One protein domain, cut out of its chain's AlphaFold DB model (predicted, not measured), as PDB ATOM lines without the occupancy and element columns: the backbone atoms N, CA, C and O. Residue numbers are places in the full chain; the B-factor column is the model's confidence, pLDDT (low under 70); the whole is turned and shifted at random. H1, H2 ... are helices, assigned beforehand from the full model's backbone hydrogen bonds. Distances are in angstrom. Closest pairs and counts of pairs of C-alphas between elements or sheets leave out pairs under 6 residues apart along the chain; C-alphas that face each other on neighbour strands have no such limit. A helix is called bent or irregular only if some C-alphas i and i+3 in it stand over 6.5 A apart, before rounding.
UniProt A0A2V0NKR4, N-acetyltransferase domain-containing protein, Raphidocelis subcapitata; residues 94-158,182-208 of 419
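This is residues 94 to 158 and 182 to 208 of the 419 residues of the protein "N-acetyltransferase domain-containing protein" of Raphidocelis subcapitata (UniProt A0A2V0NKR4). One very long, gently bowed helix, H1, makes the long axis, and a shorter helix, H2, stands off it like a slanting branch. The last residues of H2 come near H1 around Arg 121, while its first residues, 182 to 194, stick out free, as do both ends of H1. The printed part has 92 residues, with two named helices, H1 then H2, and no named strand; the class is all helix. It is extended, with a radius of gyration of the C-alphas of 24.5 A and spans of 89 by 25 by 19 A.

H1, residues 99 to 158, and H2, residues 182 to 207, are close but not clearly touching, with 1 pair of C-alphas within 8 A. Their closest C-alphas, those of Arg 121 and Ala 206, are 7.5 A apart. They run opposite ways at a steep tilt of 40 degrees. In H2 every O i to N i+4 pair is within hydrogen-bond range; in H1 54 of 56 are.

Residues 94 to 98 precede H1, which begins at C-alpha 99 (206.049, 222.359, 315.544) and measures 86.8 A from first to last C-alpha. H1 is neither bent nor irregular, but only just: C-alphas 123 and 126 are 6.2 A apart. H2 measures 37.5 A and ends at C-alpha 207 (200.273, 204.707, 284.393).

The two C-alphas farthest apart, those of Gly 96 and Gln 158, are 89.1 A apart. Residues 159 to 181 are not printed; across this cut, C-alphas 158 and 182 are 28.4 A apart. The mean pLDDT of the printed part is 71.0, and 49 residues are under 70: residues 94 to 122, 124, 126 to 132 and 196 to 207.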
ATOM      1  N   PRO A  94     200.952 214.500 316.555       40.56
ATOM      2  CA  PRO A  94     200.851 213.819 317.837       40.56
ATOM      3  C   PRO A  94     201.081 214.853 318.954       40.56
ATOM      4  O   PRO A  94     201.968 215.702 318.810       40.56
ATOM      5  N   PRO A  95     200.281 214.833 320.032       42.19
ATOM      6  CA  PRO A  95     200.393 215.825 321.091       42.19
ATOM      7  C   PRO A  95     201.809 215.797 321.689       42.19
ATOM      8  O   PRO A  95     202.287 214.736 322.082       42.19
ATOM      9  N   GLY A  96     202.480 216.958 321.746       54.00
ATOM     10  CA  GLY A  96     203.632 217.160 322.635       54.00
ATOM     11  C   GLY A  96     205.004 217.500 322.039       54.00
ATOM     12  O   GLY A  96     205.961 217.484 322.804       54.00
ATOM     13  N   ALA A  97     205.170 217.834 320.750       49.66
ATOM     14  CA  ALA A  97     206.482 218.313 320.269       49.66
ATOM     15  C   ALA A  97     206.439 219.647 319.497       49.66
ATOM     16  O   ALA A  97     205.442 219.952 318.838       49.66
ATOM     17  N   PRO A  98     207.515 220.458 319.587       65.38
ATOM     18  CA  PRO A  98     207.560 221.795 319.013       65.38
ATOM     19  C   PRO A  98     207.493 221.735 317.482       65.38
ATOM     20  O   PRO A  98     208.335 221.136 316.807       65.38
ATOM     21  N   TRP A  99     206.462 222.386 316.948       55.06
ATOM     22  CA  TRP A  99     206.049 222.359 315.544       55.06
ATOM     23  C   TRP A  99     207.167 222.628 314.510       55.06
ATOM     24  O   TRP A  99     207.218 221.892 313.525       55.06
ATOM     25  N   PRO A 100     208.117 223.572 314.702       66.75
ATOM     26  CA  PRO A 100     209.122 223.887 313.674       66.75
ATOM     27  C   PRO A 100     210.087 222.730 313.357       66.75
ATOM     28  O   PRO A 100     210.442 222.511 312.197       66.75
ATOM     29  N   ALA A 101     210.492 221.954 314.369       64.81
ATOM     30  CA  ALA A 101     211.394 220.813 314.188       64.81
ATOM     31  C   ALA A 101     210.673 219.620 313.533       64.81
ATOM     32  O   ALA A 101     211.221 218.952 312.651       64.81
ATOM     33  N   GLN A 102     209.410 219.393 313.910       61.44
ATOM     34  CA  GLN A 102     208.558 218.388 313.270       61.44
ATOM     35  C   GLN A 102     208.268 218.736 311.808       61.44
ATOM     36  O   GLN A 102     208.269 217.853 310.949       61.44
ATOM     37  N   GLU A 103     208.055 220.019 311.515       56.47
ATOM     38  CA  GLU A 103     207.802 220.521 310.171       56.47
ATOM     39  C   GLU A 103     208.978 220.206 309.237       56.47
ATOM     40  O   GLU A 103     208.783 219.584 308.188       56.47
ATOM     41  N   ALA A 104     210.207 220.533 309.650       66.12
ATOM     42  CA  ALA A 104     211.420 220.227 308.893       66.12
ATOM     43  C   ALA A 104     211.593 218.715 308.647       66.12
ATOM     44  O   ALA A 104     211.784 218.288 307.503       66.12
ATOM     45  N   ALA A 105     211.425 217.889 309.685       63.16
ATOM     46  CA  ALA A 105     211.529 216.434 309.570       63.16
ATOM     47  C   ALA A 105     210.458 215.839 308.634       63.16
ATOM     48  O   ALA A 105     210.731 214.912 307.861       63.16
ATOM     49  N   LEU A 106     209.235 216.381 308.651       59.62
ATOM     50  CA  LEU A 106     208.160 215.927 307.774       59.62
ATOM     51  C   LEU A 106     208.388 216.357 306.317       59.62
ATOM     52  O   LEU A 106     208.161 215.542 305.417       59.62
ATOM     53  N   ARG A 107     208.881 217.585 306.068       60.38
ATOM     54  CA  ARG A 107     209.315 218.037 304.727       60.38
ATOM     55  C   ARG A 107     210.335 217.072 304.155       60.38
ATOM     56  O   ARG A 107     210.164 216.577 303.042       60.38
ATOM     57  N   GLU A 108     211.348 216.743 304.947       66.75
ATOM     58  CA  GLU A 108     212.405 215.832 304.538       66.75
ATOM     59  C   GLU A 108     211.868 214.414 304.287       66.75
ATOM     60  O   GLU A 108     212.246 213.758 303.317       66.75
ATOM     61  N   ARG A 109     210.942 213.914 305.115       61.53
ATOM     62  CA  ARG A 109     210.342 212.578 304.943       61.53
ATOM     63  C   ARG A 109     209.484 212.484 303.679       61.53
ATOM     64  O   ARG A 109     209.533 211.471 302.978       61.53
ATOM     65  N   VAL A 110     208.724 213.526 303.359       63.31
ATOM     66  CA  VAL A 110     207.880 213.592 302.154       63.31
ATOM     67  C   VAL A 110     208.734 213.761 300.906       63.31
ATOM     68  O   VAL A 110     208.535 213.026 299.939       63.31
ATOM     69  N   ALA A 111     209.727 214.653 300.948       66.81
ATOM     70  CA  ALA A 111     210.721 214.789 299.891       66.81
ATOM     71  C   ALA A 111     211.416 213.444 299.635       66.81
ATOM     72  O   ALA A 111     211.465 212.991 298.493       66.81
ATOM     73  N   ARG A 112     211.821 212.725 300.692       68.19
ATOM     74  CA  ARG A 112     212.370 211.363 300.592       68.19
ATOM     75  C   ARG A 112     211.389 210.372 299.968       68.19
ATOM     76  O   ARG A 112     211.808 209.561 299.149       68.19
ATOM     77  N   LEU A 113     210.099 210.408 300.303       64.00
ATOM     78  CA  LEU A 113     209.099 209.515 299.697       64.00
ATOM     79  C   LEU A 113     208.881 209.805 298.208       64.00
ATOM     80  O   LEU A 113     208.821 208.863 297.414       64.00
ATOM     81  N   LEU A 114     208.795 211.081 297.825       66.31
ATOM     82  CA  LEU A 114     208.679 211.498 296.427       66.31
ATOM     83  C   LEU A 114     209.942 211.126 295.643       66.31
ATOM     84  O   LEU A 114     209.833 210.448 294.622       66.31
ATOM     85  N   LEU A 115     211.130 211.438 296.169       69.00
ATOM     86  CA  LEU A 115     212.415 211.046 295.584       69.00
ATOM     87  C   LEU A 115     212.559 209.527 295.485       69.00
ATOM     88  O   LEU A 115     213.011 209.025 294.465       69.00
ATOM     89  N   ARG A 116     212.126 208.755 296.490       68.50
ATOM     90  CA  ARG A 116     212.171 207.283 296.454       68.50
ATOM     91  C   ARG A 116     211.211 206.715 295.414       68.50
ATOM     92  O   ARG A 116     211.542 205.736 294.744       68.50
ATOM     93  N   ARG A 117     210.018 207.298 295.273       61.38
ATOM     94  CA  ARG A 117     209.057 206.927 294.225       61.38
ATOM     95  C   ARG A 117     209.617 207.244 292.840       61.38
ATOM     96  O   ARG A 117     209.464 206.428 291.931       61.38
ATOM     97  N   GLU A 118     210.297 208.375 292.708       65.00
ATOM     98  CA  GLU A 118     210.892 208.818 291.453       65.00
ATOM     99  C   GLU A 118     212.136 208.009 291.084       65.00
ATOM    100  O   GLU A 118     212.262 207.542 289.957       65.00
ATOM    101  N   ARG A 119     212.996 207.701 292.056       68.75
ATOM    102  CA  ARG A 119     214.127 206.783 291.893       68.75
ATOM    103  C   ARG A 119     213.660 205.412 291.405       68.75
ATOM    104  O   ARG A 119     214.188 204.919 290.417       68.75
ATOM    105  N   ARG A 120     212.593 204.850 291.990       66.44
ATOM    106  CA  ARG A 120     211.982 203.597 291.497       66.44
ATOM    107  C   ARG A 120     211.470 203.710 290.057       66.44
ATOM    108  O   ARG A 120     211.485 202.718 289.335       66.44
ATOM    109  N   ARG A 121     210.986 204.884 289.638       61.00
ATOM    110  CA  ARG A 121     210.578 205.140 288.246       61.00
ATOM    111  C   ARG A 121     211.780 205.231 287.307       61.00
ATOM    112  O   ARG A 121     211.743 204.602 286.255       61.00
ATOM    113  N   ARG A 122     212.834 205.955 287.693       62.47
ATOM    114  CA  ARG A 122     214.078 206.073 286.916       62.47
ATOM    115  C   ARG A 122     214.769 204.725 286.770       62.47
ATOM    116  O   ARG A 122     215.075 204.340 285.654       62.47
ATOM    117  N   GLU A 123     214.900 203.959 287.849       70.19
ATOM    118  CA  GLU A 123     215.454 202.597 287.824       70.19
ATOM    119  C   GLU A 123     214.607 201.647 286.962       70.19
ATOM    120  O   GLU A 123     215.140 200.757 286.303       70.19
ATOM    121  N   ALA A 124     213.289 201.860 286.876       64.12
ATOM    122  CA  ALA A 124     212.431 201.072 285.994       64.12
ATOM    123  C   ALA A 124     212.693 201.321 284.491       64.12
ATOM    124  O   ALA A 124     212.357 200.451 283.687       64.12
ATOM    125  N   GLY A 125     213.299 202.451 284.106       70.88
ATOM    126  CA  GLY A 125     213.592 202.821 282.713       70.88
ATOM    127  C   GLY A 125     214.685 201.967 282.046       70.88
ATOM    128  O   GLY A 125     214.388 201.280 281.068       70.88
ATOM    129  N   PRO A 126     215.929 201.930 282.567       69.50
ATOM    130  CA  PRO A 126     216.994 201.055 282.072       69.50
ATOM    131  C   PRO A 126     216.602 199.581 282.156       69.50
ATOM    132  O   PRO A 126     216.835 198.812 281.228       69.50
ATOM    133  N   LEU A 127     215.895 199.206 283.228       57.56
ATOM    134  CA  LEU A 127     215.324 197.873 283.375       57.56
ATOM    135  C   LEU A 127     214.310 197.562 282.261       57.56
ATOM    136  O   LEU A 127     214.239 196.421 281.819       57.56
ATOM    137  N   HIS A 128     213.527 198.530 281.783       54.28
ATOM    138  CA  HIS A 128     212.638 198.325 280.641       54.28
ATOM    139  C   HIS A 128     213.423 198.110 279.341       54.28
ATOM    140  O   HIS A 128     213.146 197.137 278.645       54.28
ATOM    141  N   LYS A 129     214.445 198.932 279.063       62.81
ATOM    142  CA  LYS A 129     215.315 198.757 277.885       62.81
ATOM    143  C   LYS A 129     216.011 197.389 277.884       62.81
ATOM    144  O   LYS A 129     215.925 196.672 276.894       62.81
ATOM    145  N   GLN A 130     216.577 196.967 279.018       68.38
ATOM    146  CA  GLN A 130     217.162 195.627 279.181       68.38
ATOM    147  C   GLN A 130     216.126 194.504 279.018       68.38
ATOM    148  O   GLN A 130     216.447 193.436 278.513       68.38
ATOM    149  N   ALA A 131     214.872 194.722 279.436       56.78
ATOM    150  CA  ALA A 131     213.801 193.747 279.229       56.78
ATOM    151  C   ALA A 131     213.469 193.558 277.748       56.78
ATOM    152  O   ALA A 131     213.238 192.434 277.318       56.78
ATOM    153  N   VAL A 132     213.397 194.665 277.006       63.44
ATOM    154  CA  VAL A 132     213.088 194.662 275.574       63.44
ATOM    155  C   VAL A 132     214.239 194.036 274.791       63.44
ATOM    156  O   VAL A 132     213.978 193.201 273.932       63.44
ATOM    157  N   ALA A 133     215.490 194.361 275.136       75.81
ATOM    158  CA  ALA A 133     216.672 193.716 274.564       75.81
ATOM    159  C   ALA A 133     216.658 192.198 274.810       75.81
ATOM    160  O   ALA A 133     216.639 191.429 273.857       75.81
ATOM    161  N   ALA A 134     216.485 191.765 276.065       72.81
ATOM    162  CA  ALA A 134     216.424 190.342 276.400       72.81
ATOM    163  C   ALA A 134     215.259 189.598 275.712       72.81
ATOM    164  O   ALA A 134     215.370 188.408 275.429       72.81
ATOM    165  N   LEU A 135     214.131 190.272 275.446       71.00
ATOM    166  CA  LEU A 135     213.016 189.682 274.701       71.00
ATOM    167  C   LEU A 135     213.356 189.504 273.212       71.00
ATOM    168  O   LEU A 135     213.037 188.457 272.652       71.00
ATOM    169  N   LYS A 136     214.016 190.492 272.593       83.69
ATOM    170  CA  LYS A 136     214.505 190.396 271.209       83.69
ATOM    171  C   LYS A 136     215.549 189.289 271.068       83.69
ATOM    172  O   LYS A 136     215.446 188.483 270.148       83.69
ATOM    173  N   ASP A 137     216.482 189.191 272.014       86.12
ATOM    174  CA  ASP A 137     217.490 188.125 272.033       86.12
ATOM    175  C   ASP A 137     216.834 186.747 272.142       86.12
ATOM    176  O   ASP A 137     217.185 185.826 271.407       86.12
ATOM    177  N   HIS A 138     215.814 186.612 272.996       78.81
ATOM    178  CA  HIS A 138     215.072 185.363 273.129       78.81
ATOM    179  C   HIS A 138     214.291 184.996 271.857       78.81
ATOM    180  O   HIS A 138     214.281 183.831 271.467       78.81
ATOM    181  N   GLN A 139     213.667 185.967 271.176       80.00
ATOM    182  CA  GLN A 139     213.014 185.729 269.881       80.00
ATOM    183  C   GLN A 139     214.021 185.292 268.812       80.00
ATOM    184  O   GLN A 139     213.746 184.350 268.070       80.00
ATOM    185  N   LYS A 140     215.203 185.915 268.773       90.19
ATOM    186  CA  LYS A 140     216.281 185.544 267.852       90.19
ATOM    187  C   LYS A 140     216.783 184.123 268.118       90.19
ATOM    188  O   LYS A 140     216.903 183.341 267.182       90.19
ATOM    189  N   GLN A 141     216.996 183.761 269.385       86.56
ATOM    190  CA  GLN A 141     217.372 182.400 269.786       86.56
ATOM    191  C   GLN A 141     216.297 181.375 269.413       86.56
ATOM    192  O   GLN A 141     216.623 180.309 268.901       86.56
ATOM    193  N   HIS A 142     215.019 181.694 269.627       82.62
ATOM    194  CA  HIS A 142     213.920 180.805 269.257       82.62
ATOM    195  C   HIS A 142     213.832 180.608 267.734       82.62
ATOM    196  O   HIS A 142     213.624 179.488 267.278       82.62
ATOM    197  N   GLY A 143     214.048 181.668 266.946       90.69
ATOM    198  CA  GLY A 143     214.137 181.579 265.485       90.69
ATOM    199  C   GLY A 143     215.311 180.712 265.023       90.69
ATOM    200  O   GLY A 143     215.121 179.802 264.221       90.69
ATOM    201  N   GLN A 144     216.503 180.910 265.596       93.75
ATOM    202  CA  GLN A 144     217.675 180.071 265.316       93.75
ATOM    203  C   GLN A 144     217.429 178.604 265.687       93.75
ATOM    204  O   GLN A 144     217.788 177.707 264.929       93.75
ATOM    205  N   GLN A 145     216.778 178.348 266.822       90.06
ATOM    206  CA  GLN A 145     216.451 176.993 267.254       90.06
ATOM    207  C   GLN A 145     215.434 176.329 266.317       90.06
ATOM    208  O   GLN A 145     215.587 175.152 265.999       90.06
ATOM    209  N   GLN A 146     214.432 177.066 265.830       91.06
ATOM    210  CA  GLN A 146     213.509 176.558 264.810       91.06
ATOM    211  C   GLN A 146     214.228 176.244 263.499       91.06
ATOM    212  O   GLN A 146     213.993 175.187 262.920       91.06
ATOM    213  N   GLN A 147     215.143 177.107 263.061       93.88
ATOM    214  CA  GLN A 147     215.911 176.887 261.838       93.88
ATOM    215  C   GLN A 147     216.841 175.669 261.961       93.88
ATOM    216  O   GLN A 147     216.912 174.852 261.047       93.88
ATOM    217  N   GLN A 148     217.478 175.477 263.121       94.00
ATOM    218  CA  GLN A 148     218.254 174.267 263.416       94.00
ATOM    219  C   GLN A 148     217.375 173.011 263.432       94.00
ATOM    220  O   GLN A 148     217.768 171.989 262.877       94.00
ATOM    221  N   GLN A 149     216.177 173.076 264.023       90.94
ATOM    222  CA  GLN A 149     215.237 171.952 264.015       90.94
ATOM    223  C   GLN A 149     214.760 171.615 262.601       90.94
ATOM    224  O   GLN A 149     214.669 170.439 262.266       90.94
ATOM    225  N   GLN A 150     214.494 172.617 261.761       92.88
ATOM    226  CA  GLN A 150     214.146 172.403 260.354       92.88
ATOM    227  C   GLN A 150     215.309 171.776 259.581       92.88
ATOM    228  O   GLN A 150     215.099 170.795 258.873       92.88
ATOM    229  N   GLY A 151     216.539 172.263 259.777       94.75
ATOM    230  CA  GLY A 151     217.735 171.666 259.177       94.75
ATOM    231  C   GLY A 151     217.935 170.207 259.600       94.75
ATOM    232  O   GLY A 151     218.168 169.344 258.757       94.75
ATOM    233  N   GLN A 152     217.748 169.897 260.886       94.06
ATOM    234  CA  GLN A 152     217.799 168.520 261.387       94.06
ATOM    235  C   GLN A 152     216.681 167.650 260.805       94.06
ATOM    236  O   GLN A 152     216.933 166.501 260.464       94.06
ATOM    237  N   GLN A 153     215.459 168.174 260.654       91.00
ATOM    238  CA  GLN A 153     214.356 167.439 260.026       91.00
ATOM    239  C   GLN A 153     214.631 167.148 258.549       91.00
ATOM    240  O   GLN A 153     214.350 166.041 258.101       91.00
ATOM    241  N   GLN A 154     215.222 168.090 257.811       91.12
ATOM    242  CA  GLN A 154     215.611 167.881 256.414       91.12
ATOM    243  C   GLN A 154     216.714 166.826 256.290       91.12
ATOM    244  O   GLN A 154     216.573 165.890 255.507       91.12
ATOM    245  N   GLN A 155     217.765 166.914 257.110       90.12
ATOM    246  CA  GLN A 155     218.833 165.907 257.145       90.12
ATOM    247  C   GLN A 155     218.297 164.528 257.539       90.12
ATOM    248  O   GLN A 155     218.657 163.522 256.935       90.12
ATOM    249  N   HIS A 156     217.402 164.471 258.526       88.56
ATOM    250  CA  HIS A 156     216.798 163.220 258.959       88.56
ATOM    251  C   HIS A 156     215.845 162.649 257.902       88.56
ATOM    252  O   HIS A 156     215.796 161.437 257.731       88.56
ATOM    253  N   GLY A 157     215.135 163.499 257.155       88.19
ATOM    254  CA  GLY A 157     214.347 163.099 255.991       88.19
ATOM    255  C   GLY A 157     215.213 162.510 254.877       88.19
ATOM    256  O   GLY A 157     214.892 161.443 254.365       88.19
ATOM    257  N   GLN A 158     216.352 163.135 254.562       87.06
ATOM    258  CA  GLN A 158     217.309 162.615 253.574       87.06
ATOM    259  C   GLN A 158     217.930 161.284 254.021       87.06
ATOM    260  O   GLN A 158     217.976 160.335 253.241       87.06
ATOM    261  N   ALA A 182     212.828 168.594 280.878       76.00
ATOM    262  CA  ALA A 182     211.499 169.153 280.628       76.00
ATOM    263  C   ALA A 182     210.951 169.925 281.846       76.00
ATOM    264  O   ALA A 182     210.294 170.964 281.688       76.00
ATOM    265  N   LEU A 183     211.248 169.450 283.063       79.19
ATOM    266  CA  LEU A 183     210.885 170.119 284.311       79.19
ATOM    267  C   LEU A 183     211.630 171.456 284.476       79.19
ATOM    268  O   LEU A 183     210.999 172.478 284.763       79.19
ATOM    269  N   LEU A 184     212.948 171.472 284.242       75.19
ATOM    270  CA  LEU A 184     213.776 172.681 284.334       75.19
ATOM    271  C   LEU A 184     213.339 173.754 283.330       75.19
ATOM    272  O   LEU A 184     213.208 174.925 283.700       75.19
ATOM    273  N   ASP A 185     213.018 173.369 282.096       76.06
ATOM    274  CA  ASP A 185     212.515 174.300 281.083       76.06
ATOM    275  C   ASP A 185     211.142 174.870 281.451       76.06
ATOM    276  O   ASP A 185     210.876 176.064 281.272       76.06
ATOM    277  N   ARG A 186     210.257 174.046 282.028       78.44
ATOM    278  CA  ARG A 186     208.958 174.508 282.538       78.44
ATOM    279  C   ARG A 186     209.143 175.505 283.692       78.44
ATOM    280  O   ARG A 186     208.432 176.511 283.742       78.44
ATOM    281  N   TRP A 187     210.132 175.291 284.561       76.75
ATOM    282  CA  TRP A 187     210.446 176.197 285.669       76.75
ATOM    283  C   TRP A 187     211.045 177.529 285.192       76.75
ATOM    284  O   TRP A 187     210.599 178.599 285.620       76.75
ATOM    285  N   ARG A 188     211.983 177.490 284.235       78.44
ATOM    286  CA  ARG A 188     212.567 178.689 283.602       78.44
ATOM    287  C   ARG A 188     211.496 179.534 282.903       78.44
ATOM    288  O   ARG A 188     211.432 180.743 283.136       78.44
ATOM    289  N   ARG A 189     210.583 178.908 282.147       77.38
ATOM    290  CA  ARG A 189     209.424 179.590 281.532       77.38
ATOM    291  C   ARG A 189     208.525 180.250 282.582       77.38
ATOM    292  O   ARG A 189     208.183 181.428 282.454       77.38
ATOM    293  N   ALA A 190     208.200 179.545 283.667       75.19
ATOM    294  CA  ALA A 190     207.381 180.092 284.749       75.19
ATOM    295  C   ALA A 190     208.048 181.290 285.460       75.19
ATOM    296  O   ALA A 190     207.383 182.288 285.762       75.19
ATOM    297  N   ALA A 191     209.363 181.237 285.696       72.25
ATOM    298  CA  ALA A 191     210.122 182.330 286.304       72.25
ATOM    299  C   ALA A 191     210.161 183.584 285.405       72.25
ATOM    300  O   ALA A 191     209.941 184.703 285.891       72.25
ATOM    301  N   SER A 192     210.352 183.408 284.095       76.44
ATOM    302  CA  SER A 192     210.319 184.490 283.100       76.44
ATOM    303  C   SER A 192     208.937 185.146 283.005       76.44
ATOM    304  O   SER A 192     208.834 186.375 283.080       76.44
ATOM    305  N   HIS A 193     207.856 184.356 282.986       73.00
ATOM    306  CA  HIS A 193     206.482 184.873 283.036       73.00
ATOM    307  C   HIS A 193     206.203 185.670 284.319       73.00
ATOM    308  O   HIS A 193     205.589 186.740 284.268       73.00
ATOM    309  N   ARG A 194     206.694 185.217 285.482       76.69
ATOM    310  CA  ARG A 194     206.551 185.958 286.750       76.69
ATOM    311  C   ARG A 194     207.279 187.307 286.708       76.69
ATOM    312  O   ARG A 194     206.707 188.302 287.165       76.69
ATOM    313  N   LYS A 195     208.494 187.371 286.146       72.62
ATOM    314  CA  LYS A 195     209.255 188.627 285.967       72.62
ATOM    315  C   LYS A 195     208.547 189.589 285.003       72.62
ATOM    316  O   LYS A 195     208.340 190.751 285.364       72.62
ATOM    317  N   LEU A 196     208.090 189.109 283.843       65.44
ATOM    318  CA  LEU A 196     207.323 189.904 282.874       65.44
ATOM    319  C   LEU A 196     206.008 190.417 283.472       65.44
ATOM    320  O   LEU A 196     205.713 191.609 283.396       65.44
ATOM    321  N   ALA A 197     205.261 189.571 284.183       63.47
ATOM    322  CA  ALA A 197     204.032 189.975 284.860       63.47
ATOM    323  C   ALA A 197     204.285 191.004 285.978       63.47
ATOM    324  O   ALA A 197     203.471 191.906 286.188       63.47
ATOM    325  N   ARG A 198     205.401 190.907 286.721       67.50
ATOM    326  CA  ARG A 198     205.813 191.930 287.705       67.50
ATOM    327  C   ARG A 198     206.141 193.265 287.022       67.50
ATOM    328  O   ARG A 198     205.631 194.292 287.467       67.50
ATOM    329  N   ARG A 199     206.885 193.262 285.909       59.91
ATOM    330  CA  ARG A 199     207.202 194.475 285.125       59.91
ATOM    331  C   ARG A 199     205.966 195.110 284.482       59.91
ATOM    332  O   ARG A 199     205.747 196.305 284.649       59.91
ATOM    333  N   ALA A 200     205.094 194.327 283.850       55.12
ATOM    334  CA  ALA A 200     203.833 194.823 283.295       55.12
ATOM    335  C   ALA A 200     202.902 195.391 284.383       55.12
ATOM    336  O   ALA A 200     202.141 196.326 284.138       55.12
ATOM    337  N   ARG A 201     202.949 194.854 285.612       60.53
ATOM    338  CA  ARG A 201     202.262 195.442 286.775       60.53
ATOM    339  C   ARG A 201     202.906 196.757 287.219       60.53
ATOM    340  O   ARG A 201     202.171 197.694 287.508       60.53
ATOM    341  N   ALA A 202     204.235 196.858 287.229       52.88
ATOM    342  CA  ALA A 202     204.947 198.095 287.559       52.88
ATOM    343  C   ALA A 202     204.676 199.219 286.542       52.88
ATOM    344  O   ALA A 202     204.373 200.336 286.945       52.88
ATOM    345  N   LEU A 203     204.676 198.917 285.239       52.25
ATOM    346  CA  LEU A 203     204.351 199.878 284.177       52.25
ATOM    347  C   LEU A 203     202.877 200.306 284.210       52.25
ATOM    348  O   LEU A 203     202.573 201.490 284.080       52.25
ATOM    349  N   ARG A 204     201.953 199.373 284.485       57.84
ATOM    350  CA  ARG A 204     200.542 199.716 284.732       57.84
ATOM    351  C   ARG A 204     200.387 200.616 285.957       57.84
ATOM    352  O   ARG A 204     199.688 201.614 285.861       57.84
ATOM    353  N   ARG A 205     201.101 200.344 287.057       54.38
ATOM    354  CA  ARG A 205     201.152 201.217 288.251       54.38
ATOM    355  C   ARG A 205     201.795 202.581 287.975       54.38
ATOM    356  O   ARG A 205     201.397 203.582 288.555       54.38
ATOM    357  N   ALA A 206     202.773 202.656 287.075       53.88
ATOM    358  CA  ALA A 206     203.335 203.932 286.646       53.88
ATOM    359  C   ALA A 206     202.319 204.751 285.829       53.88
ATOM    360  O   ALA A 206     202.331 205.977 285.929       53.88
ATOM    361  N   ARG A 207     201.411 204.090 285.097       61.44
ATOM    362  CA  ARG A 207     200.273 204.707 284.393       61.44
ATOM    363  C   ARG A 207     199.067 205.015 285.291       61.44
ATOM    364  O   ARG A 207     198.201 205.764 284.866       61.44
ATOM    365  N   THR A 208     199.005 204.494 286.519       75.50
ATOM    366  CA  THR A 208     197.841 204.687 287.403       75.50
ATOM    367  C   THR A 208     197.899 205.953 288.243       75.50
ATOM    368  O   THR A 208     197.074 206.074 289.135       75.50
TER     369      THR A 208